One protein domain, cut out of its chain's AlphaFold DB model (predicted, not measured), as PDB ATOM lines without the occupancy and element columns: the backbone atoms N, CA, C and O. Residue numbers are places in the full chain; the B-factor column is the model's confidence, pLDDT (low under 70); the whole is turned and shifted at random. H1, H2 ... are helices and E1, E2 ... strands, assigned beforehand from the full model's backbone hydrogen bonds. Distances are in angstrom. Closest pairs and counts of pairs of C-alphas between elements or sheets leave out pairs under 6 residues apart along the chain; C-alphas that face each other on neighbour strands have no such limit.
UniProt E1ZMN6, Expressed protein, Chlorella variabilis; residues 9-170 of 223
ATOM      1  N   TYR A   9     108.393  99.334 136.937       97.88
ATOM      2  CA  TYR A   9     106.952  99.151 136.828       97.88
ATOM      3  C   TYR A   9     106.607  98.952 135.364       97.88
ATOM      4  O   TYR A   9     107.000  99.771 134.542       97.88
ATOM      5  N   ILE A  10     105.886  97.881 135.039       98.06
ATOM      6  CA  ILE A  10     105.435  97.595 133.675       98.06
ATOM      7  C   ILE A  10     103.910  97.655 133.658       98.06
ATOM      8  O   ILE A  10     103.245  96.995 134.458       98.06
ATOM      9  N   PHE A  11     103.373  98.456 132.747       97.81
ATOM     10  CA  PHE A  11     101.953  98.686 132.552       97.81
ATOM     11  C   PHE A  11     101.530  98.054 131.235       97.81
ATOM     12  O   PHE A  11     102.082  98.364 130.182       97.81
ATOM     13  N   LEU A  12     100.542  97.167 131.311       97.50
ATOM     14  CA  LEU A  12     100.024  96.416 130.177       97.50
ATOM     15  C   LEU A  12      98.520  96.646 130.073       97.50
ATOM     16  O   LEU A  12      97.775  96.452 131.035       97.50
ATOM     17  N   ASN A  13      98.063  97.055 128.897       94.44
ATOM     18  CA  ASN A  13      96.645  97.157 128.600       94.44
ATOM     19  C   ASN A  13      96.052  95.762 128.336       94.44
ATOM     20  O   ASN A  13      96.680  94.931 127.689       94.44
ATOM     21  N   SER A  14      94.817  95.507 128.774       93.69
ATOM     22  CA  SER A  14      94.165  94.194 128.628       93.69
ATOM     23  C   SER A  14      93.880  93.770 127.184       93.69
ATOM     24  O   SER A  14      93.602  92.598 126.944       93.69
ATOM     25  N   SER A  15      93.945  94.689 126.215       93.31
ATOM     26  CA  SER A  15      93.689  94.392 124.803       93.31
ATOM     27  C   SER A  15      94.950  94.139 123.967       93.31
ATOM     28  O   SER A  15      94.876  94.117 122.735       93.31
ATOM     29  N   ILE A  16      96.108  93.953 124.612       96.25
ATOM     30  CA  ILE A  16      97.344  93.542 123.937       96.25
ATOM     31  C   ILE A  16      97.439  92.018 123.802       96.25
ATOM     32  O   ILE A  16      96.769  91.259 124.505       96.25
ATOM     33  N   LYS A  17      98.317  91.565 122.911       96.50
ATOM     34  CA  LYS A  17      98.776  90.172 122.824       96.50
ATOM     35  C   LYS A  17     100.296  90.148 122.944       96.50
ATOM     36  O   LYS A  17     100.948  91.098 122.514       96.50
ATOM     37  N   GLY A  18     100.830  89.078 123.522       95.69
ATOM     38  CA  GLY A  18     102.253  88.894 123.801       95.69
ATOM     39  C   GLY A  18     102.479  88.276 125.189       95.69
ATOM     40  O   GLY A  18     101.504  87.881 125.837       95.69
ATOM     41  N   PRO A  19     103.734  88.202 125.663       96.31
ATOM     42  CA  PRO A  19     104.930  88.689 124.980       96.31
ATOM     43  C   PRO A  19     105.322  87.772 123.813       96.31
ATOM     44  O   PRO A  19     105.200  86.556 123.921       96.31
ATOM     45  N   PHE A  20     105.800  88.348 122.711       96.25
ATOM     46  CA  PHE A  20     106.347  87.622 121.564       96.25
ATOM     47  C   PHE A  20     107.858  87.819 121.489       96.25
ATOM     48  O   PHE A  20     108.343  88.944 121.588       96.25
ATOM     49  N   TRP A  21     108.604  86.742 121.261       95.00
ATOM     50  CA  TRP A  21     110.027  86.815 120.946       95.00
ATOM     51  C   TRP A  21     110.460  85.616 120.085       95.00
ATOM     52  O   TRP A  21     109.790  84.580 120.104       95.00
ATOM     53  N   PRO A  22     111.558  85.738 119.321       93.81
ATOM     54  CA  PRO A  22     112.056  84.652 118.482       93.81
ATOM     55  C   PRO A  22     112.620  83.469 119.283       93.81
ATOM     56  O   PRO A  22     113.208  83.648 120.350       93.81
ATOM     57  N   ASN A  23     112.560  82.263 118.712       92.25
ATOM     58  CA  ASN A  23     113.069  81.035 119.345       92.25
ATOM     59  C   ASN A  23     114.585  81.031 119.611       92.25
ATOM     60  O   ASN A  23     115.054  80.238 120.421       92.25
ATOM     61  N   TYR A  24     115.357  81.893 118.943       94.38
ATOM     62  CA  TYR A  24     116.805  82.005 119.152       94.38
ATOM     63  C   TYR A  24     117.189  82.864 120.367       94.38
ATOM     64  O   TYR A  24     118.378  83.032 120.642       94.38
ATOM     65  N   MET A  25     116.219  83.440 121.090       95.12
ATOM     66  CA  MET A  25     116.520  84.186 122.312       95.12
ATOM     67  C   MET A  25     117.127  83.262 123.378       95.12
ATOM     68  O   MET A  25     116.697  82.113 123.510       95.12
ATOM     69  N   PRO A  26     118.107  83.739 124.169       95.00
ATOM     70  CA  PRO A  26     118.750  82.908 125.180       95.00
ATOM     71  C   PRO A  26     117.729  82.304 126.161       95.00
ATOM     72  O   PRO A  26     116.855  83.034 126.626       95.00
ATOM     73  N   PRO A  27     117.871  81.034 126.594       90.56
ATOM     74  CA  PRO A  27     116.901  80.383 127.487       90.56
ATOM     75  C   PRO A  27     116.655  81.101 128.823       90.56
ATOM     76  O   PRO A  27     115.620  80.915 129.452       90.56
ATOM     77  N   ARG A  28     117.622  81.905 129.282       94.12
ATOM     78  CA  ARG A  28     117.530  82.682 130.531       94.12
ATOM     79  C   ARG A  28     117.058  84.121 130.327       94.12
ATOM     80  O   ARG A  28     116.916  84.843 131.314       94.12
ATOM     81  N   TRP A  29     116.860  84.547 129.084       95.69
ATOM     82  CA  TRP A  29     116.345  85.875 128.792       95.69
ATOM     83  C   TRP A  29     114.899  85.986 129.275       95.69
ATOM     84  O   TRP A  29     114.108  85.053 129.137       95.69
ATOM     85  N   GLN A  30     114.563  87.121 129.878       95.56
ATOM     86  CA  GLN A  30     113.222  87.400 130.384       95.56
ATOM     87  C   GLN A  30     112.627  88.533 129.566       95.56
ATOM     88  O   GLN A  30     113.291  89.542 129.360       95.56
ATOM     89  N   TRP A  31     111.364  88.419 129.161       95.88
ATOM     90  CA  TRP A  31     110.715  89.434 128.322       95.88
ATOM     91  C   TRP A  31     110.746  90.841 128.941       95.88
ATOM     92  O   TRP A  31     110.800  91.839 128.228       95.88
ATOM     93  N   THR A  32     110.761  90.934 130.274       97.50
ATOM     94  CA  THR A  32     110.872  92.206 130.996       97.50
ATOM     95  C   THR A  32     112.188  92.928 130.711       97.50
ATOM     96  O   THR A  32     112.199  94.157 130.708       97.50
ATOM     97  N   GLN A  33     113.264  92.189 130.410       97.31
ATOM     98  CA  GLN A  33     114.582  92.740 130.076       97.31
ATOM     99  C   GLN A  33     114.537  93.605 128.819       97.31
ATOM    100  O   GLN A  33     115.246  94.604 128.765       97.31
ATOM    101  N   ALA A  34     113.632  93.316 127.870       97.38
ATOM    102  CA  ALA A  34     113.416  94.179 126.705       97.38
ATOM    103  C   ALA A  34     113.171  95.641 127.107       97.38
ATOM    104  O   ALA A  34     113.655  96.562 126.458       97.38
ATOM    105  N   TYR A  35     112.443  95.843 128.205       98.44
ATOM    106  CA  TYR A  35     112.126  97.158 128.738       98.44
ATOM    107  C   TYR A  35     113.167  97.647 129.746       98.44
ATOM    108  O   TYR A  35     113.644  98.776 129.656       98.44
ATOM    109  N   THR A  36     113.519  96.813 130.729       98.19
ATOM    110  CA  THR A  36     114.333  97.262 131.868       98.19
ATOM    111  C   THR A  36     115.772  97.582 131.494       98.19
ATOM    112  O   THR A  36     116.383  98.414 132.159       98.19
ATOM    113  N   ASP A  37     116.302  96.965 130.437       97.38
ATOM    114  CA  ASP A  37     117.677  97.207 129.987       97.38
ATOM    115  C   ASP A  37     117.816  98.567 129.279       97.38
ATOM    116  O   ASP A  37     118.895  99.165 129.275       97.38
ATOM    117  N   LEU A  38     116.713  99.088 128.726       97.88
ATOM    118  CA  LEU A  38     116.644 100.421 128.118       97.88
ATOM    119  C   LEU A  38     116.382 101.531 129.153       97.88
ATOM    120  O   LEU A  38     116.715 102.687 128.904       97.88
ATOM    121  N   LEU A  39     115.875 101.196 130.346       98.19
ATOM    122  CA  LEU A  39     115.726 102.127 131.476       98.19
ATOM    123  C   LEU A  39     117.077 102.391 132.161       98.19
ATOM    124  O   LEU A  39     117.376 101.862 133.241       98.19
ATOM    125  N   ARG A  40     117.909 103.215 131.518       95.38
ATOM    126  CA  ARG A  40     119.257 103.582 131.974       95.38
ATOM    127  C   ARG A  40     119.489 105.091 131.905       95.38
ATOM    128  O   ARG A  40     119.033 105.760 130.985       95.38
ATOM    129  N   GLY A  41     120.258 105.610 132.864       96.12
ATOM    130  CA  GLY A  41     120.619 107.028 132.919       96.12
ATOM    131  C   GLY A  41     119.395 107.936 133.045       96.12
ATOM    132  O   GLY A  41     118.680 107.892 134.048       96.12
ATOM    133  N   ASP A  42     119.183 108.762 132.026       97.44
ATOM    134  CA  ASP A  42     118.091 109.729 131.921       97.44
ATOM    135  C   ASP A  42     116.841 109.186 131.206       97.44
ATOM    136  O   ASP A  42     115.837 109.895 131.145       97.44
ATOM    137  N   VAL A  43     116.855 107.939 130.720       98.62
ATOM    138  CA  VAL A  43     115.669 107.269 130.163       98.62
ATOM    139  C   VAL A  43     114.785 106.751 131.296       98.62
ATOM    140  O   VAL A  43     115.157 105.820 132.013       98.62
ATOM    141  N   LYS A  44     113.592 107.342 131.448       98.56
ATOM    142  CA  LYS A  44     112.664 107.055 132.562       98.56
ATOM    143  C   LYS A  44     111.380 106.339 132.162       98.56
ATOM    144  O   LYS A  44     110.617 105.918 133.032       98.56
ATOM    145  N   ALA A  45     111.161 106.157 130.862       98.69
ATOM    146  CA  ALA A  45     110.113 105.292 130.343       98.69
ATOM    147  C   ALA A  45     110.540 104.605 129.049       98.69
ATOM    148  O   ALA A  45     111.242 105.202 128.237       98.69
ATOM    149  N   VAL A  46     110.067 103.376 128.852       98.75
ATOM    150  CA  VAL A  46     110.278 102.603 127.622       98.75
ATOM    151  C   VAL A  46     108.948 102.028 127.168       98.75
ATOM    152  O   VAL A  46     108.331 101.278 127.925       98.75
ATOM    153  N   GLY A  47     108.495 102.371 125.964       98.25
ATOM    154  CA  GLY A  47     107.245 101.855 125.390       98.25
ATOM    155  C   GLY A  47     107.460 100.793 124.315       98.25
ATOM    156  O   GLY A  47     108.522 100.700 123.709       98.25
ATOM    157  N   SER A  48     106.425 100.003 124.033       97.69
ATOM    158  CA  SER A  48     106.385  99.179 122.816       97.69
ATOM    159  C   SER A  48     106.295 100.024 121.551       97.69
ATOM    160  O   SER A  48     106.747  99.587 120.499       97.69
ATOM    161  N   SER A  49     105.696 101.214 121.638       97.44
ATOM    162  CA  SER A  49     105.536 102.117 120.505       97.44
ATOM    163  C   SER A  49     105.612 103.579 120.916       97.44
ATOM    164  O   SER A  49     105.332 103.939 122.063       97.44
ATOM    165  N   LEU A  50     105.984 104.410 119.948       98.25
ATOM    166  CA  LEU A  50     106.104 105.850 120.051       98.25
ATOM    167  C   LEU A  50     105.602 106.494 118.757       98.25
ATOM    168  O   LEU A  50     105.974 106.088 117.661       98.25
ATOM    169  N   VAL A  51     104.799 107.541 118.883       98.12
ATOM    170  CA  VAL A  51     104.377 108.408 117.775       98.12
ATOM    171  C   VAL A  51     104.958 109.805 117.965       98.12
ATOM    172  O   VAL A  51     105.088 110.259 119.096       98.12
ATOM    173  N   CYS A  52     105.281 110.520 116.888       98.38
ATOM    174  CA  CYS A  52     105.468 111.968 116.961       98.38
ATOM    175  C   CYS A  52     104.188 112.665 116.518       98.38
ATOM    176  O   CYS A  52     103.811 112.560 115.356       98.38
ATOM    177  N   LEU A  53     103.536 113.405 117.407       98.12
ATOM    178  CA  LEU A  53     102.321 114.136 117.054       98.12
ATOM    179  C   LEU A  53     102.646 115.413 116.264       98.12
ATOM    180  O   LEU A  53     103.676 116.033 116.550       98.12
ATOM    181  N   PRO A  54     101.796 115.823 115.301       97.62
ATOM    182  CA  PRO A  54     101.905 117.111 114.614       97.62
ATOM    183  C   PRO A  54     101.448 118.277 115.511       97.62
ATOM    184  O   PRO A  54     100.837 118.069 116.556       97.62
ATOM    185  N   GLU A  55     101.713 119.520 115.098       95.81
ATOM    186  CA  GLU A  55     101.326 120.725 115.864       95.81
ATOM    187  C   GLU A  55      99.811 120.883 116.049       95.81
ATOM    188  O   GLU A  55      99.374 121.497 117.016       95.81
ATOM    189  N   VAL A  56      99.017 120.311 115.141       95.38
ATOM    190  CA  VAL A  56      97.549 120.379 115.172       95.38
ATOM    191  C   VAL A  56      96.910 119.426 116.186       95.38
ATOM    192  O   VAL A  56      95.711 119.523 116.431       95.38
ATOM    193  N   ASP A  57      97.673 118.487 116.752       95.50
ATOM    194  CA  ASP A  57      97.146 117.517 117.713       95.50
ATOM    195  C   ASP A  57      97.112 118.109 119.132       95.50
ATOM    196  O   ASP A  57      98.093 118.684 119.614       95.50
ATOM    197  N   ALA A  58      95.996 117.913 119.840       92.19
ATOM    198  CA  ALA A  58      95.796 118.391 121.209       92.19
ATOM    199  C   ALA A  58      96.803 117.805 122.223       92.19
ATOM    200  O   ALA A  58      97.025 118.382 123.288       92.19
ATOM    201  N   GLY A  59      97.446 116.677 121.901       91.56
ATOM    202  CA  GLY A  59      98.533 116.081 122.681       91.56
ATOM    203  C   GLY A  59      99.838 116.874 122.690       91.56
ATOM    204  O   GLY A  59     100.723 116.585 123.506       91.56
ATOM    205  N   GLY A  60      99.958 117.869 121.808       94.56
ATOM    206  CA  GLY A  60     101.131 118.717 121.653       94.56
ATOM    207  C   GLY A  60     102.214 118.085 120.776       94.56
ATOM    208  O   GLY A  60     102.519 116.894 120.885       94.56
ATOM    209  N   TYR A  61     102.833 118.923 119.939       97.62
ATOM    210  CA  TYR A  61     103.865 118.532 118.977       97.62
ATOM    211  C   TYR A  61     104.989 117.703 119.616       97.62
ATOM    212  O   TYR A  61     105.449 118.006 120.720       97.62
ATOM    213  N   GLY A  62     105.450 116.672 118.906       98.19
ATOM    214  CA  GLY A  62     106.590 115.851 119.310       98.19
ATOM    215  C   GLY A  62     106.232 114.463 119.847       98.19
ATOM    216  O   GLY A  62     105.079 114.033 119.771       98.19
ATOM    217  N   PRO A  63     107.218 113.736 120.389       98.44
ATOM    218  CA  PRO A  63     107.129 112.310 120.685       98.44
ATOM    219  C   PRO A  63     106.163 112.012 121.829       98.44
ATOM    220  O   PRO A  63     106.098 112.765 122.802       98.44
ATOM    221  N   LYS A  64     105.434 110.901 121.711       98.38
ATOM    222  CA  LYS A  64     104.507 110.337 122.693       98.38
ATOM    223  C   LYS A  64     104.610 108.819 122.662       98.38
ATOM    224  O   LYS A  64     104.397 108.206 121.619       98.38
ATOM    225  N   LEU A  65     104.917 108.208 123.800       98.19
ATOM    226  CA  LEU A  65     104.748 106.769 123.972       98.19
ATOM    227  C   LEU A  65     103.262 106.418 123.875       98.19
ATOM    228  O   LEU A  65     102.433 107.026 124.549       98.19
ATOM    229  N   GLU A  66     102.933 105.414 123.069       96.25
ATOM    230  CA  GLU A  66     101.576 104.875 123.028       96.25
ATOM    231  C   GLU A  66     101.399 103.890 124.200       96.25
ATOM    232  O   GLU A  66     102.207 102.982 124.419       96.25
ATOM    233  N   SER A  67     100.351 104.075 125.008       93.25
ATOM    234  CA  SER A  67     100.314 103.594 126.400       93.25
ATOM    235  C   SER A  67      99.846 102.142 126.582       93.25
ATOM    236  O   SER A  67      99.478 101.733 127.686       93.25
ATOM    237  N   TRP A  68      99.830 101.324 125.522       95.44
ATOM    238  CA  TRP A  68      99.310  99.954 125.627       95.44
ATOM    239  C   TRP A  68     100.266  98.968 126.296       95.44
ATOM    240  O   TRP A  68      99.802  97.993 126.886       95.44
ATOM    241  N   ALA A  69     101.573  99.195 126.190       97.94
ATOM    242  CA  ALA A  69     102.599  98.418 126.867       97.94
ATOM    243  C   ALA A  69     103.828  99.303 127.061       97.94
ATOM    244  O   ALA A  69     104.476  99.704 126.093       97.94
ATOM    245  N   PHE A  70     104.126  99.644 128.309       98.56
ATOM    246  CA  PHE A  70     105.276 100.475 128.639       98.56
ATOM    247  C   PHE A  70     105.812 100.152 130.026       98.56
ATOM    248  O   PHE A  70     105.144  99.532 130.855       98.56
ATOM    249  N   SER A  71     107.028 100.604 130.284       98.62
ATOM    250  CA  SER A  71     107.686 100.501 131.574       98.62
ATOM    251  C   SER A  71     108.207 101.852 132.033       98.62
ATOM    252  O   SER A  71     108.462 102.727 131.207       98.62
ATOM    253  N   VAL A  72     108.385 101.998 133.340       98.50
ATOM    254  CA  VAL A  72     109.032 103.148 133.982       98.50
ATOM    255  C   VAL A  72     109.894 102.679 135.145       98.50
ATOM    256  O   VAL A  72     109.622 101.632 135.747       98.50
ATOM    257  N   ASP A  73     110.921 103.452 135.485       97.94
ATOM    258  CA  ASP A  73     111.644 103.281 136.745       97.94
ATOM    259  C   ASP A  73     110.938 104.029 137.898       97.94
ATOM    260  O   ASP A  73     109.832 104.560 137.748       97.94
ATOM    261  N   GLN A  74     111.547 104.028 139.086       96.44
ATOM    262  CA  GLN A  74     110.980 104.697 140.261       96.44
ATOM    263  C   GLN A  74     110.840 106.215 140.086       96.44
ATOM    264  O   GLN A  74     109.815 106.767 140.489       96.44
ATOM    265  N   ASP A  75     111.835 106.875 139.488       96.69
ATOM    266  CA  ASP A  75     111.832 108.330 139.301       96.69
ATOM    267  C   ASP A  75     110.787 108.737 138.259       96.69
ATOM    268  O   ASP A  75     110.034 109.693 138.461       96.69
ATOM    269  N   GLY A  76     110.700 107.970 137.168       97.69
ATOM    270  CA  GLY A  76     109.679 108.125 136.144       97.69
ATOM    271  C   GLY A  76     108.281 107.952 136.725       97.69
ATOM    272  O   GLY A  76     107.427 108.815 136.533       97.69
ATOM    273  N   LEU A  77     108.047 106.895 137.512       97.75
ATOM    274  CA  LEU A  77     106.759 106.699 138.180       97.75
ATOM    275  C   LEU A  77     106.415 107.860 139.123       97.75
ATOM    276  O   LEU A  77     105.271 108.314 139.140       97.75
ATOM    277  N   GLU A  78     107.383 108.349 139.901       96.69
ATOM    278  CA  GLU A  78     107.174 109.478 140.809       96.69
ATOM    279  C   GLU A  78     106.777 110.752 140.044       96.69
ATOM    280  O   GLU A  78     105.811 111.415 140.429       96.69
ATOM    281  N   ALA A  79     107.449 111.059 138.930       97.44
ATOM    282  CA  ALA A  79     107.100 112.186 138.065       97.44
ATOM    283  C   ALA A  79     105.687 112.043 137.473       97.44
ATOM    284  O   ALA A  79     104.882 112.971 137.552       97.44
ATOM    285  N   LEU A  80     105.343 110.864 136.950       97.81
ATOM    286  CA  LEU A  80     104.023 110.600 136.367       97.81
ATOM    287  C   LEU A  80     102.886 110.698 137.393       97.81
ATOM    288  O   LEU A  80     101.806 111.200 137.076       97.81
ATOM    289  N   LEU A  81     103.114 110.240 138.628       96.81
ATOM    290  CA  LEU A  81     102.149 110.384 139.720       96.81
ATOM    291  C   LEU A  81     101.950 111.853 140.105       96.81
ATOM    292  O   LEU A  81     100.812 112.272 140.299       96.81
ATOM    293  N   ARG A  82     103.032 112.641 140.185       96.56
ATOM    294  CA  ARG A  82     102.970 114.080 140.500       96.56
ATOM    295  C   ARG A  82     102.217 114.879 139.439       96.56
ATOM    296  O   ARG A  82     101.452 115.769 139.788       96.56
ATOM    297  N   GLU A  83     102.402 114.544 138.165       97.12
ATOM    298  CA  GLU A  83     101.701 115.196 137.049       97.12
ATOM    299  C   GLU A  83     100.282 114.638 136.819       97.12
ATOM    300  O   GLU A  83      99.580 115.064 135.904       97.12
ATOM    301  N   GLY A  84      99.830 113.685 137.642       96.50
ATOM    302  CA  GLY A  84      98.470 113.155 137.583       96.50
ATOM    303  C   GLY A  84      98.183 112.286 136.358       96.50
ATOM    304  O   GLY A  84      97.021 112.110 135.991       96.50
ATOM    305  N   VAL A  85      99.200 111.704 135.714       96.94
ATOM    306  CA  VAL A  85      99.029 110.861 134.513       96.94
ATOM    307  C   VAL A  85      98.081 109.690 134.784       96.94
ATOM    308  O   VAL A  85      97.217 109.383 133.965       96.94
ATOM    309  N   PHE A  86      98.130 109.121 135.988       95.38
ATOM    310  CA  PHE A  86      97.276 108.006 136.415       95.38
ATOM    311  C   PHE A  86      95.941 108.421 137.059       95.38
ATOM    312  O   PHE A  86      95.252 107.572 137.624       95.38
ATOM    313  N   HIS A  87      95.552 109.700 137.006       95.62
ATOM    314  CA  HIS A  87      94.236 110.117 137.493       95.62
ATOM    315  C   HIS A  87      93.107 109.434 136.711       95.62
ATOM    316  O   HIS A  87      93.174 109.268 135.489       95.62
ATOM    317  N   LEU A  88      92.047 109.057 137.429       94.44
ATOM    318  CA  LEU A  88      90.836 108.533 136.813       94.44
ATOM    319  C   LEU A  88      90.188 109.624 135.961       94.44
ATOM    320  O   LEU A  88      89.985 110.747 136.418       94.44
ATOM    321  N   ARG A  89      89.868 109.275 134.716       93.88
ATOM    322  CA  ARG A  89      89.250 110.168 133.736       93.88
ATOM    323  C   ARG A  89      88.057 109.466 133.116       93.88
ATOM    324  O   ARG A  89      88.132 108.289 132.777       93.88
ATOM    325  N   THR A  90      86.961 110.197 132.977       93.75
ATOM    326  CA  THR A  90      85.676 109.667 132.497       93.75
ATOM    327  C   THR A  90      85.472 109.866 130.997       93.75
ATOM    328  O   THR A  90      84.579 109.265 130.410       93.75
ATOM    329  N   CYS A  91      86.315 110.678 130.361       94.19
ATOM    330  CA  CYS A  91      86.240 111.004 128.944       94.19
ATOM    331  C   CYS A  91      87.509 110.551 128.213       94.19
ATOM    332  O   CYS A  91      88.624 110.735 128.701       94.19
ATOM    333  N   LYS A  92      87.344 109.954 127.027       89.81
ATOM    334  CA  LYS A  92      88.460 109.391 126.256       89.81
ATOM    335  C   LYS A  92      89.214 110.434 125.422       89.81
ATOM    336  O   LYS A  92      90.437 110.451 125.485       89.81
ATOM    337  N   LEU A  93      88.492 111.250 124.648       90.94
ATOM    338  CA  LEU A  93      89.050 112.059 123.547       90.94
ATOM    339  C   LEU A  93      89.056 113.577 123.781       90.94
ATOM    340  O   LEU A  93      89.545 114.304 122.932       90.94
ATOM    341  N   CYS A  94      88.506 114.066 124.890       90.38
ATOM    342  CA  CYS A  94      88.588 115.487 125.237       90.38
ATOM    343  C   CYS A  94      90.002 115.879 125.701       90.38
ATOM    344  O   CYS A  94      90.801 115.016 126.068       90.38
ATOM    345  N   ASP A  95      90.265 117.185 125.766       88.44
ATOM    346  CA  ASP A  95      91.574 117.768 126.109       88.44
ATOM    347  C   ASP A  95      92.091 117.364 127.499       88.44
ATOM    348  O   ASP A  95      93.290 117.216 127.721       88.44
ATOM    349  N   GLU A  96      91.182 117.123 128.443       88.12
ATOM    350  CA  GLU A  96      91.493 116.627 129.791       88.12
ATOM    351  C   GLU A  96      91.302 115.101 129.920       88.12
ATOM    352  O   GLU A  96      91.311 114.530 131.013       88.12
ATOM    353  N   GLY A  97      91.094 114.425 128.789       93.44
ATOM    354  CA  GLY A  97      90.711 113.024 128.693       93.44
ATOM    355  C   GLY A  97      91.864 112.030 128.811       93.44
ATOM    356  O   GLY A  97      93.035 112.377 128.983       93.44
ATOM    357  N   VAL A  98      91.505 110.746 128.723       94.19
ATOM    358  CA  VAL A  98      92.428 109.605 128.849       94.19
ATOM    359  C   VAL A  98      93.579 109.685 127.845       94.19
ATOM    360  O   VAL A  98      94.711 109.377 128.208       94.19
ATOM    361  N   VAL A  99      93.315 110.104 126.604       92.38
ATOM    362  CA  VAL A  99      94.357 110.189 125.569       92.38
ATOM    363  C   VAL A  99      95.313 111.351 125.850       92.38
ATOM    364  O   VAL A  99      96.503 111.124 126.040       92.38
ATOM    365  N   VAL A 100      94.807 112.581 125.958       93.88
ATOM    366  CA  VAL A 100      95.663 113.777 126.048       93.88
ATOM    367  C   VAL A 100      96.422 113.855 127.376       93.88
ATOM    368  O   VAL A 100      97.629 114.084 127.384       93.88
ATOM    369  N   LYS A 101      95.761 113.625 128.516       95.25
ATOM    370  CA  LYS A 101      96.404 113.749 129.840       95.25
ATOM    371  C   LYS A 101      96.909 112.436 130.426       95.25
ATOM    372  O   LYS A 101      97.704 112.463 131.361       95.25
ATOM    373  N   GLY A 102      96.435 111.301 129.918       94.81
ATOM    374  CA  GLY A 102      96.948 109.984 130.286       94.81
ATOM    375  C   GLY A 102      98.076 109.563 129.351       94.81
ATOM    376  O   GLY A 102      99.247 109.684 129.698       94.81
ATOM    377  N   GLU A 103      97.724 109.086 128.158       96.12
ATOM    378  CA  GLU A 103      98.684 108.525 127.197       96.12
ATOM    379  C   GLU A 103      99.745 109.540 126.759       96.12
ATOM    380  O   GLU A 103     100.933 109.346 127.009       96.12
ATOM    381  N   TYR A 104      99.330 110.660 126.171       97.00
ATOM    382  CA  TYR A 104     100.255 111.696 125.709       97.00
ATOM    383  C   TYR A 104     100.905 112.438 126.881       97.00
ATOM    384  O   TYR A 104     102.087 112.799 126.830       97.00
ATOM    385  N   GLY A 105     100.151 112.585 127.975       96.75
ATOM    386  CA  GLY A 105     100.624 113.118 129.246       96.75
ATOM    387  C   GLY A 105     101.860 112.392 129.764       96.75
ATOM    388  O   GLY A 105     102.761 113.050 130.266       96.75
ATOM    389  N   LEU A 106     101.977 111.078 129.551       97.81
ATOM    390  CA  LEU A 106     103.128 110.293 129.993       97.81
ATOM    391  C   LEU A 106     104.460 110.888 129.522       97.81
ATOM    392  O   LEU A 106     105.339 111.180 130.331       97.81
ATOM    393  N   THR A 107     104.617 111.084 128.213       98.31
ATOM    394  CA  THR A 107     105.893 111.566 127.657       98.31
ATOM    395  C   THR A 107     106.101 113.048 127.950       98.31
ATOM    396  O   THR A 107     107.190 113.441 128.362       98.31
ATOM    397  N   ASN A 108     105.042 113.857 127.833       97.50
ATOM    398  CA  ASN A 108     105.094 115.289 128.139       97.50
ATOM    399  C   ASN A 108     105.534 115.545 129.587       97.50
ATOM    400  O   ASN A 108     106.398 116.385 129.843       97.50
ATOM    401  N   SER A 109     104.969 114.790 130.531       97.94
ATOM    402  CA  SER A 109     105.319 114.860 131.944       97.94
ATOM    403  C   SER A 109     106.783 114.527 132.166       97.94
ATOM    404  O   SER A 109     107.460 115.302 132.820       97.94
ATOM    405  N   LEU A 110     107.311 113.440 131.598       98.44
ATOM    406  CA  LEU A 110     108.721 113.076 131.789       98.44
ATOM    407  C   LEU A 110     109.678 114.124 131.206       98.44
ATOM    408  O   LEU A 110     110.639 114.512 131.871       98.44
ATOM    409  N   MET A 111     109.375 114.652 130.018       97.56
ATOM    410  CA  MET A 111     110.194 115.687 129.378       97.56
ATOM    411  C   MET A 111     110.245 116.994 130.177       97.56
ATOM    412  O   MET A 111     111.284 117.652 130.197       97.56
ATOM    413  N   LYS A 112     109.176 117.348 130.907       96.62
ATOM    414  CA  LYS A 112     109.161 118.505 131.823       96.62
ATOM    415  C   LYS A 112     110.220 118.405 132.930       96.62
ATOM    416  O   LYS A 112     110.707 119.433 133.391       96.62
ATOM    417  N   TYR A 113     110.601 117.191 133.336       97.50
ATOM    418  CA  TYR A 113     111.663 116.946 134.323       97.50
ATOM    419  C   TYR A 113     113.048 116.751 133.677       97.50
ATOM    420  O   TYR A 113     113.995 116.377 134.362       97.50
ATOM    421  N   GLY A 114     113.190 116.994 132.367       97.50
ATOM    422  CA  GLY A 114     114.448 116.809 131.632       97.50
ATOM    423  C   GLY A 114     114.793 115.348 131.318       97.50
ATOM    424  O   GLY A 114     115.872 115.073 130.790       97.50
ATOM    425  N   TYR A 115     113.884 114.416 131.619       98.50
ATOM    426  CA  TYR A 115     114.057 113.002 131.310       98.50
ATOM    427  C   TYR A 115     113.838 112.712 129.827       98.50
ATOM    428  O   TYR A 115     113.114 113.424 129.127       98.50
ATOM    429  N   ASN A 116     114.449 111.624 129.369       98.56
ATOM    430  CA  ASN A 116     114.218 111.046 128.057       98.56
ATOM    431  C   ASN A 116     113.301 109.809 128.163       98.56
ATOM    432  O   ASN A 116     113.042 109.275 129.249       98.56
ATOM    433  N   VAL A 117     112.814 109.349 127.017       98.69
ATOM    434  CA  VAL A 117     112.074 108.093 126.849       98.69
ATOM    435  C   VAL A 117     112.772 107.227 125.804       98.69
ATOM    436  O   VAL A 117     113.615 107.719 125.066       98.69
ATOM    437  N   ASP A 118     112.436 105.946 125.732       98.44
ATOM    438  CA  ASP A 118     112.903 105.051 124.669       98.44
ATOM    439  C   ASP A 118     111.765 104.119 124.223       98.44
ATOM    440  O   ASP A 118     110.658 104.129 124.775       98.44
ATOM    441  N   THR A 119     111.997 103.332 123.181       98.38
ATOM    442  CA  THR A 119     110.993 102.457 122.582       98.38
ATOM    443  C   THR A 119     111.626 101.210 121.986       98.38
ATOM    444  O   THR A 119     112.773 101.216 121.551       98.38
ATOM    445  N   LEU A 120     110.859 100.122 121.952       98.06
ATOM    446  CA  LEU A 120     111.285  98.858 121.344       98.06
ATOM    447  C   LEU A 120     111.324  98.910 119.807       98.06
ATOM    448  O   LEU A 120     111.882  98.017 119.175       98.06
ATOM    449  N   MET A 121     110.746  99.950 119.203       97.56
ATOM    450  CA  MET A 121     110.704 100.153 117.754       97.56
ATOM    451  C   MET A 121     112.107 100.264 117.142       97.56
ATOM    452  O   MET A 121     112.874 101.170 117.470       97.56
ATOM    453  N   SER A 122     112.416  99.407 116.169       96.25
ATOM    454  CA  SER A 122     113.748  99.312 115.555       96.25
ATOM    455  C   SER A 122     114.142 100.593 114.828       96.25
ATOM    456  O   SER A 122     115.287 101.027 114.936       96.25
ATOM    457  N   MET A 123     113.183 101.233 114.144       96.06
ATOM    458  CA  MET A 123     113.375 102.521 113.453       96.06
ATOM    459  C   MET A 123     113.895 103.630 114.383       96.06
ATOM    460  O   MET A 123     114.478 104.604 113.916       96.06
ATOM    461  N   TYR A 124     113.673 103.501 115.691       97.50
ATOM    462  CA  TYR A 124     113.897 104.549 116.684       97.50
ATOM    463  C   TYR A 124     115.017 104.236 117.679       97.50
ATOM    464  O   TYR A 124     115.204 104.960 118.658       97.50
ATOM    465  N   ARG A 125     115.786 103.175 117.426       96.06
ATOM    466  CA  ARG A 125     116.867 102.740 118.310       96.06
ATOM    467  C   ARG A 125     117.882 103.862 118.551       96.06
ATOM    468  O   ARG A 125     118.538 104.326 117.621       96.06
ATOM    469  N   GLY A 126     118.075 104.215 119.823       95.50
ATOM    470  CA  GLY A 126     119.120 105.146 120.257       95.50
ATOM    471  C   GLY A 126     118.833 106.622 119.968       95.50
ATOM    472  O   GLY A 126     119.757 107.430 120.024       95.50
ATOM    473  N   VAL A 127     117.586 106.978 119.653       98.00
ATOM    474  CA  VAL A 127     117.180 108.369 119.427       98.00
ATOM    475  C   VAL A 127     117.057 109.116 120.761       98.00
ATOM    476  O   VAL A 127     116.397 108.651 121.689       98.00
ATOM    477  N   ASP A 128     117.656 110.307 120.850       97.94
ATOM    478  CA  ASP A 128     117.380 111.245 121.944       97.94
ATOM    479  C   ASP A 128     116.143 112.079 121.605       97.94
ATOM    480  O   ASP A 128     116.183 112.991 120.778       97.94
ATOM    481  N   TRP A 129     115.024 111.778 122.257       98.31
ATOM    482  CA  TRP A 129     113.741 112.404 121.957       98.31
ATOM    483  C   TRP A 129     113.616 113.843 122.451       98.31
ATOM    484  O   TRP A 129     112.651 114.525 122.102       98.31
ATOM    485  N   ARG A 130     114.589 114.345 123.214       97.12
ATOM    486  CA  ARG A 130     114.658 115.766 123.583       97.12
ATOM    487  C   ARG A 130     115.135 116.629 122.418       97.12
ATOM    488  O   ARG A 130     114.859 117.829 122.391       97.12
ATOM    489  N   ASP A 131     115.813 116.033 121.439       97.88
ATOM    490  CA  ASP A 131     116.220 116.730 120.229       97.88
ATOM    491  C   ASP A 131     115.034 116.884 119.266       97.88
ATOM    492  O   ASP A 131     114.541 115.940 118.639       97.88
ATOM    493  N   ARG A 132     114.595 118.137 119.117       97.31
ATOM    494  CA  ARG A 132     113.457 118.524 118.275       97.31
ATOM    495  C   ARG A 132     113.636 118.166 116.800       97.31
ATOM    496  O   ARG A 132     112.636 118.089 116.087       97.31
ATOM    497  N   ARG A 133     114.863 117.911 116.328       98.00
ATOM    498  CA  ARG A 133     115.112 117.440 114.952       98.00
ATOM    499  C   ARG A 133     114.424 116.103 114.666       98.00
ATOM    500  O   ARG A 133     114.081 115.837 113.518       98.00
ATOM    501  N   HIS A 134     114.155 115.295 115.694       98.12
ATOM    502  CA  HIS A 134     113.481 114.002 115.559       98.12
ATOM    503  C   HIS A 134     111.950 114.080 115.656       98.12
ATOM    504  O   HIS A 134     111.273 113.080 115.443       98.12
ATOM    505  N   TRP A 135     111.361 115.250 115.931       98.12
ATOM    506  CA  TRP A 135     109.923 115.374 116.226       98.12
ATOM    507  C   TRP A 135     109.006 115.273 114.998       98.12
ATOM    508  O   TRP A 135     107.787 115.287 115.134       98.12
ATOM    509  N   ARG A 136     109.582 115.113 113.803       97.31
ATOM    510  CA  ARG A 136     108.870 114.716 112.577       97.31
ATOM    511  C   ARG A 136     108.954 113.209 112.314       97.31
ATOM    512  O   ARG A 136     108.812 112.778 111.171       97.31
ATOM    513  N   CYS A 137     109.250 112.406 113.342       97.12
ATOM    514  CA  CYS A 137     109.416 110.967 113.181       97.12
ATOM    515  C   CYS A 137     108.197 110.338 112.500       97.12
ATOM    516  O   CYS A 137     107.056 110.724 112.767       97.12
ATOM    517  N   ASN A 138     108.463 109.409 111.577       96.75
ATOM    518  CA  ASN A 138     107.441 108.696 110.812       96.75
ATOM    519  C   ASN A 138     106.382 109.626 110.182       96.75
ATOM    520  O   ASN A 138     105.190 109.332 110.190       96.75
ATOM    521  N   ASN A 139     106.822 110.785 109.677       96.19
ATOM    522  CA  ASN A 139     105.979 111.802 109.037       96.19
ATOM    523  C   ASN A 139     104.810 112.285 109.909       96.19
ATOM    524  O   ASN A 139     103.762 112.662 109.394       96.19
ATOM    525  N   ASN A 140     104.982 112.249 111.232       97.00
ATOM    526  CA  ASN A 140     103.934 112.543 112.205       97.00
ATOM    527  C   ASN A 140     102.677 111.660 112.089       97.00
ATOM    528  O   ASN A 140     101.585 112.056 112.493       97.00
ATOM    529  N   VAL A 141     102.833 110.446 111.557       94.19
ATOM    530  CA  VAL A 141     101.771 109.444 111.463       94.19
ATOM    531  C   VAL A 141     101.917 108.439 112.603       94.19
ATOM    532  O   VAL A 141     103.027 108.026 112.953       94.19
ATOM    533  N   HIS A 142     100.794 108.006 113.179       95.31
ATOM    534  CA  HIS A 142     100.783 106.911 114.149       95.31
ATOM    535  C   HIS A 142     101.323 105.623 113.511       95.31
ATOM    536  O   HIS A 142     100.711 105.143 112.557       95.31
ATOM    537  N   PRO A 143     102.396 105.007 114.041       95.00
ATOM    538  CA  PRO A 143     102.941 103.754 113.509       95.00
ATOM    539  C   PRO A 143     102.079 102.532 113.874       95.00
ATOM    540  O   PRO A 143     102.266 101.441 113.349       95.00
ATOM    541  N   SER A 144     101.109 102.706 114.773       93.19
ATOM    542  CA  SER A 144     100.218 101.661 115.276       93.19
ATOM    543  C   SER A 144      99.046 101.332 114.338       93.19
ATOM    544  O   SER A 144      97.972 100.942 114.801       93.19
ATOM    545  N   ARG A 145      99.204 101.515 113.021       89.25
ATOM    546  CA  ARG A 145      98.225 101.130 111.988       89.25
ATOM    547  C   ARG A 145      98.936 100.376 110.861       89.25
ATOM    548  O   ARG A 145     100.158 100.404 110.742       89.25
ATOM    549  N   HIS A 146      98.172  99.662 110.040       86.62
ATOM    550  CA  HIS A 146      98.740  98.942 108.903       86.62
ATOM    551  C   HIS A 146      99.390  99.888 107.898       86.62
ATOM    552  O   HIS A 146      98.760 100.843 107.452       86.62
ATOM    553  N   GLY A 147     100.642  99.601 107.535       86.31
ATOM    554  CA  GLY A 147     101.396 100.374 106.545       86.31
ATOM    555  C   GLY A 147     101.901 101.728 107.021       86.31
ATOM    556  O   GLY A 147     102.635 102.396 106.300       86.31
ATOM    557  N   THR A 148     101.529 102.158 108.222       91.44
ATOM    558  CA  THR A 148     101.868 103.495 108.700       91.44
ATOM    559  C   THR A 148     103.154 103.524 109.504       91.44
ATOM    560  O   THR A 148     103.506 104.587 109.996       91.44
ATOM    561  N   TYR A 149     103.870 102.407 109.645       92.50
ATOM    562  CA  TYR A 149     105.189 102.367 110.265       92.50
ATOM    563  C   TYR A 149     106.262 102.307 109.177       92.50
ATOM    564  O   TYR A 149     106.703 101.230 108.802       92.50
ATOM    565  N   GLY A 150     106.622 103.452 108.588       89.12
ATOM    566  CA  GLY A 150     107.600 103.503 107.491       89.12
ATOM    567  C   GLY A 150     107.200 102.713 106.235       89.12
ATOM    568  O   GLY A 150     108.073 102.221 105.527       89.12
ATOM    569  N   GLY A 151     105.896 102.550 105.975       86.81
ATOM    570  CA  GLY A 151     105.385 101.728 104.871       86.81
ATOM    571  C   GLY A 151     105.206 100.249 105.220       86.81
ATOM    572  O   GLY A 151     104.819  99.467 104.359       86.81
ATOM    573  N   ILE A 152     105.472  99.843 106.466       88.75
ATOM    574  CA  ILE A 152     105.241  98.479 106.949       88.75
ATOM    575  C   ILE A 152     104.271  98.467 108.135       88.75
ATOM    576  O   ILE A 152     103.757  99.496 108.581       88.75
ATOM    577  N   THR A 153     103.994  97.268 108.641       89.62
ATOM    578  CA  THR A 153     103.278  97.059 109.904       89.62
ATOM    579  C   THR A 153     104.266  96.568 110.958       89.62
ATOM    580  O   THR A 153     105.132  95.754 110.648       89.62
ATOM    581  N   MET A 154     104.114  97.020 112.205       92.44
ATOM    582  CA  MET A 154     104.896  96.515 113.337       92.44
ATOM    583  C   MET A 154     104.828  94.989 113.443       92.44
ATOM    584  O   MET A 154     103.740  94.408 113.519       92.44
ATOM    585  N   HIS A 155     105.990  94.344 113.502       93.56
ATOM    586  CA  HIS A 155     106.071  92.894 113.636       93.56
ATOM    587  C   HIS A 155     106.024  92.477 115.123       93.56
ATOM    588  O   HIS A 155     106.670  93.119 115.952       93.56
ATOM    589  N   PRO A 156     105.336  91.382 115.511       94.88
ATOM    590  CA  PRO A 156     105.238  90.963 116.919       94.88
ATOM    591  C   PRO A 156     106.568  90.779 117.650       94.88
ATOM    592  O   PRO A 156     106.691  91.156 118.812       94.88
ATOM    593  N   TYR A 157     107.578  90.256 116.960       95.56
ATOM    594  CA  TYR A 157     108.920  90.075 117.525       95.56
ATOM    595  C   TYR A 157     109.731  91.360 117.693       95.56
ATOM    596  O   TYR A 157     110.804  91.310 118.283       95.56
ATOM    597  N   GLU A 158     109.243  92.491 117.192       95.12
ATOM    598  CA  GLU A 158     109.920  93.774 117.339       95.12
ATOM    599  C   GLU A 158     109.579  94.440 118.673       95.12
ATOM    600  O   GLU A 158     110.465  94.847 119.416       95.12
ATOM    601  N   THR A 159     108.288  94.526 119.000       95.56
ATOM    602  CA  THR A 159     107.802  95.375 120.098       95.56
ATOM    603  C   THR A 159     107.259  94.597 121.294       95.56
ATOM    604  O   THR A 159     106.688  95.208 122.203       95.56
ATOM    605  N   LEU A 160     107.455  93.268 121.310       96.62
ATOM    606  CA  LEU A 160     106.987  92.268 122.288       96.62
ATOM    607  C   LEU A 160     105.465  92.160 122.455       96.62
ATOM    608  O   LEU A 160     104.936  91.055 122.567       96.62
ATOM    609  N   PHE A 161     104.769  93.289 122.522       97.44
ATOM    610  CA  PHE A 161     103.341  93.400 122.744       97.44
ATOM    611  C   PHE A 161     102.708  94.334 121.719       97.44
ATOM    612  O   PHE A 161     103.089  95.498 121.574       97.44
ATOM    613  N   LEU A 162     101.662  93.835 121.069       95.94
ATOM    614  CA  LEU A 162     100.895  94.569 120.067       95.94
ATOM    615  C   LEU A 162      99.455  94.757 120.514       95.94
ATOM    616  O   LEU A 162      98.862  93.895 121.168       95.94
ATOM    617  N   LYS A 163      98.871  95.884 120.112       94.44
ATOM    618  CA  LYS A 163      97.487  96.250 120.399       94.44
ATOM    619  C   LYS A 163      96.526  95.522 119.454       94.44
ATOM    620  O   LYS A 163      96.134  96.054 118.419       94.44
ATOM    621  N   ALA A 164      96.094  94.323 119.840       91.50
ATOM    622  CA  ALA A 164      95.210  93.490 119.017       91.50
ATOM    623  C   ALA A 164      93.885  94.178 118.666       91.50
ATOM    624  O   ALA A 164      93.405  94.063 117.549       91.50
ATOM    625  N   SER A 165      93.318  94.964 119.586       90.00
ATOM    626  CA  SER A 165      92.073  95.706 119.330       90.00
ATOM    627  C   SER A 165      92.180  96.787 118.245       90.00
ATOM    628  O   SER A 165      91.168  97.377 117.890       90.00
ATOM    629  N   TRP A 166      93.392  97.131 117.798       87.25
ATOM    630  CA  TRP A 166      93.636  98.059 116.686       87.25
ATOM    631  C   TRP A 166      94.165  97.333 115.444       87.25
ATOM    632  O   TRP A 166      94.630  97.994 114.520       87.25
ATOM    633  N   HIS A 167      94.128  95.996 115.441       88.81
ATOM    634  CA  HIS A 167      94.634  95.148 114.360       88.81
ATOM    635  C   HIS A 167      96.133  95.346 114.064       88.81
ATOM    636  O   HIS A 167      96.625  95.010 112.992       88.81
ATOM    637  N   VAL A 168      96.913  95.874 115.019       89.69
ATOM    638  CA  VAL A 168      98.349  96.116 114.798       89.69
ATOM    639  C   VAL A 168      99.075  94.788 114.612       89.69
ATOM    640  O   VAL A 168      99.005  93.917 115.476       89.69
ATOM    641  N   GLY A 169      99.815  94.646 113.516       88.44
ATOM    642  CA  GLY A 169     100.621  93.453 113.251       88.44
ATOM    643  C   GLY A 169      99.854  92.288 112.633       88.44
ATOM    644  O   GLY A 169     100.435  91.216 112.489       88.44
ATOM    645  N   GLU A 170      98.579  92.438 112.271       89.62
ATOM    646  CA  GLU A 170      97.877  91.420 111.477       89.62
ATOM    647  C   GLU A 170      98.478  91.267 110.057       89.62
ATOM    648  O   GLU A 170      99.062  92.208 109.516       89.62
TER     649      GLU A 170
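Overview. This is residues 9 to 170 of the 223 residues of the protein "Expressed protein" of Chlorella variabilis (UniProt E1ZMN6). Little regular structure: a mixed sheet, E1 - E5 - E2 = E6, and the hairpin E3 and E4 sit among long loops, with H3 packing on E4. Five named helices and six strands, E1 H1 E2 E3 E4 E5 H2 H3 E6 H4 H5, hold 62 of 162 printed residues; the class is mixed. The whole is compact, radius of gyration 15.0 A, spanning 43 by 34 by 34 A.

Arrangement. E5, residues 69 to 73, is antiparallel to E1, residues 9 to 12; N 11 and O 70 are 2.8 A apart. H2, residues 74 to 82, touches H3, residues 98 to 112, with C-alphas Leu 80 and Ser 109 closest, 6.3 A. In H3, 8 of 11 O i to N i+4 pairs are within hydrogen-bond range.

Along the chain. C-alpha 9 is at (106.952, 99.151, 136.828). H3 spans 19.2 A. Others are H1, 33 to 36; E2, 43 to 47; E3, 50 to 53; E4, 62 to 65; E6, 116 to 119; H4, 137 to 140; H5, 156 to 159, ending at (107.802, 95.375, 120.098).

Size, cuts and confidence. The printed part has no cut; no printed residue is under 70 in pLDDT.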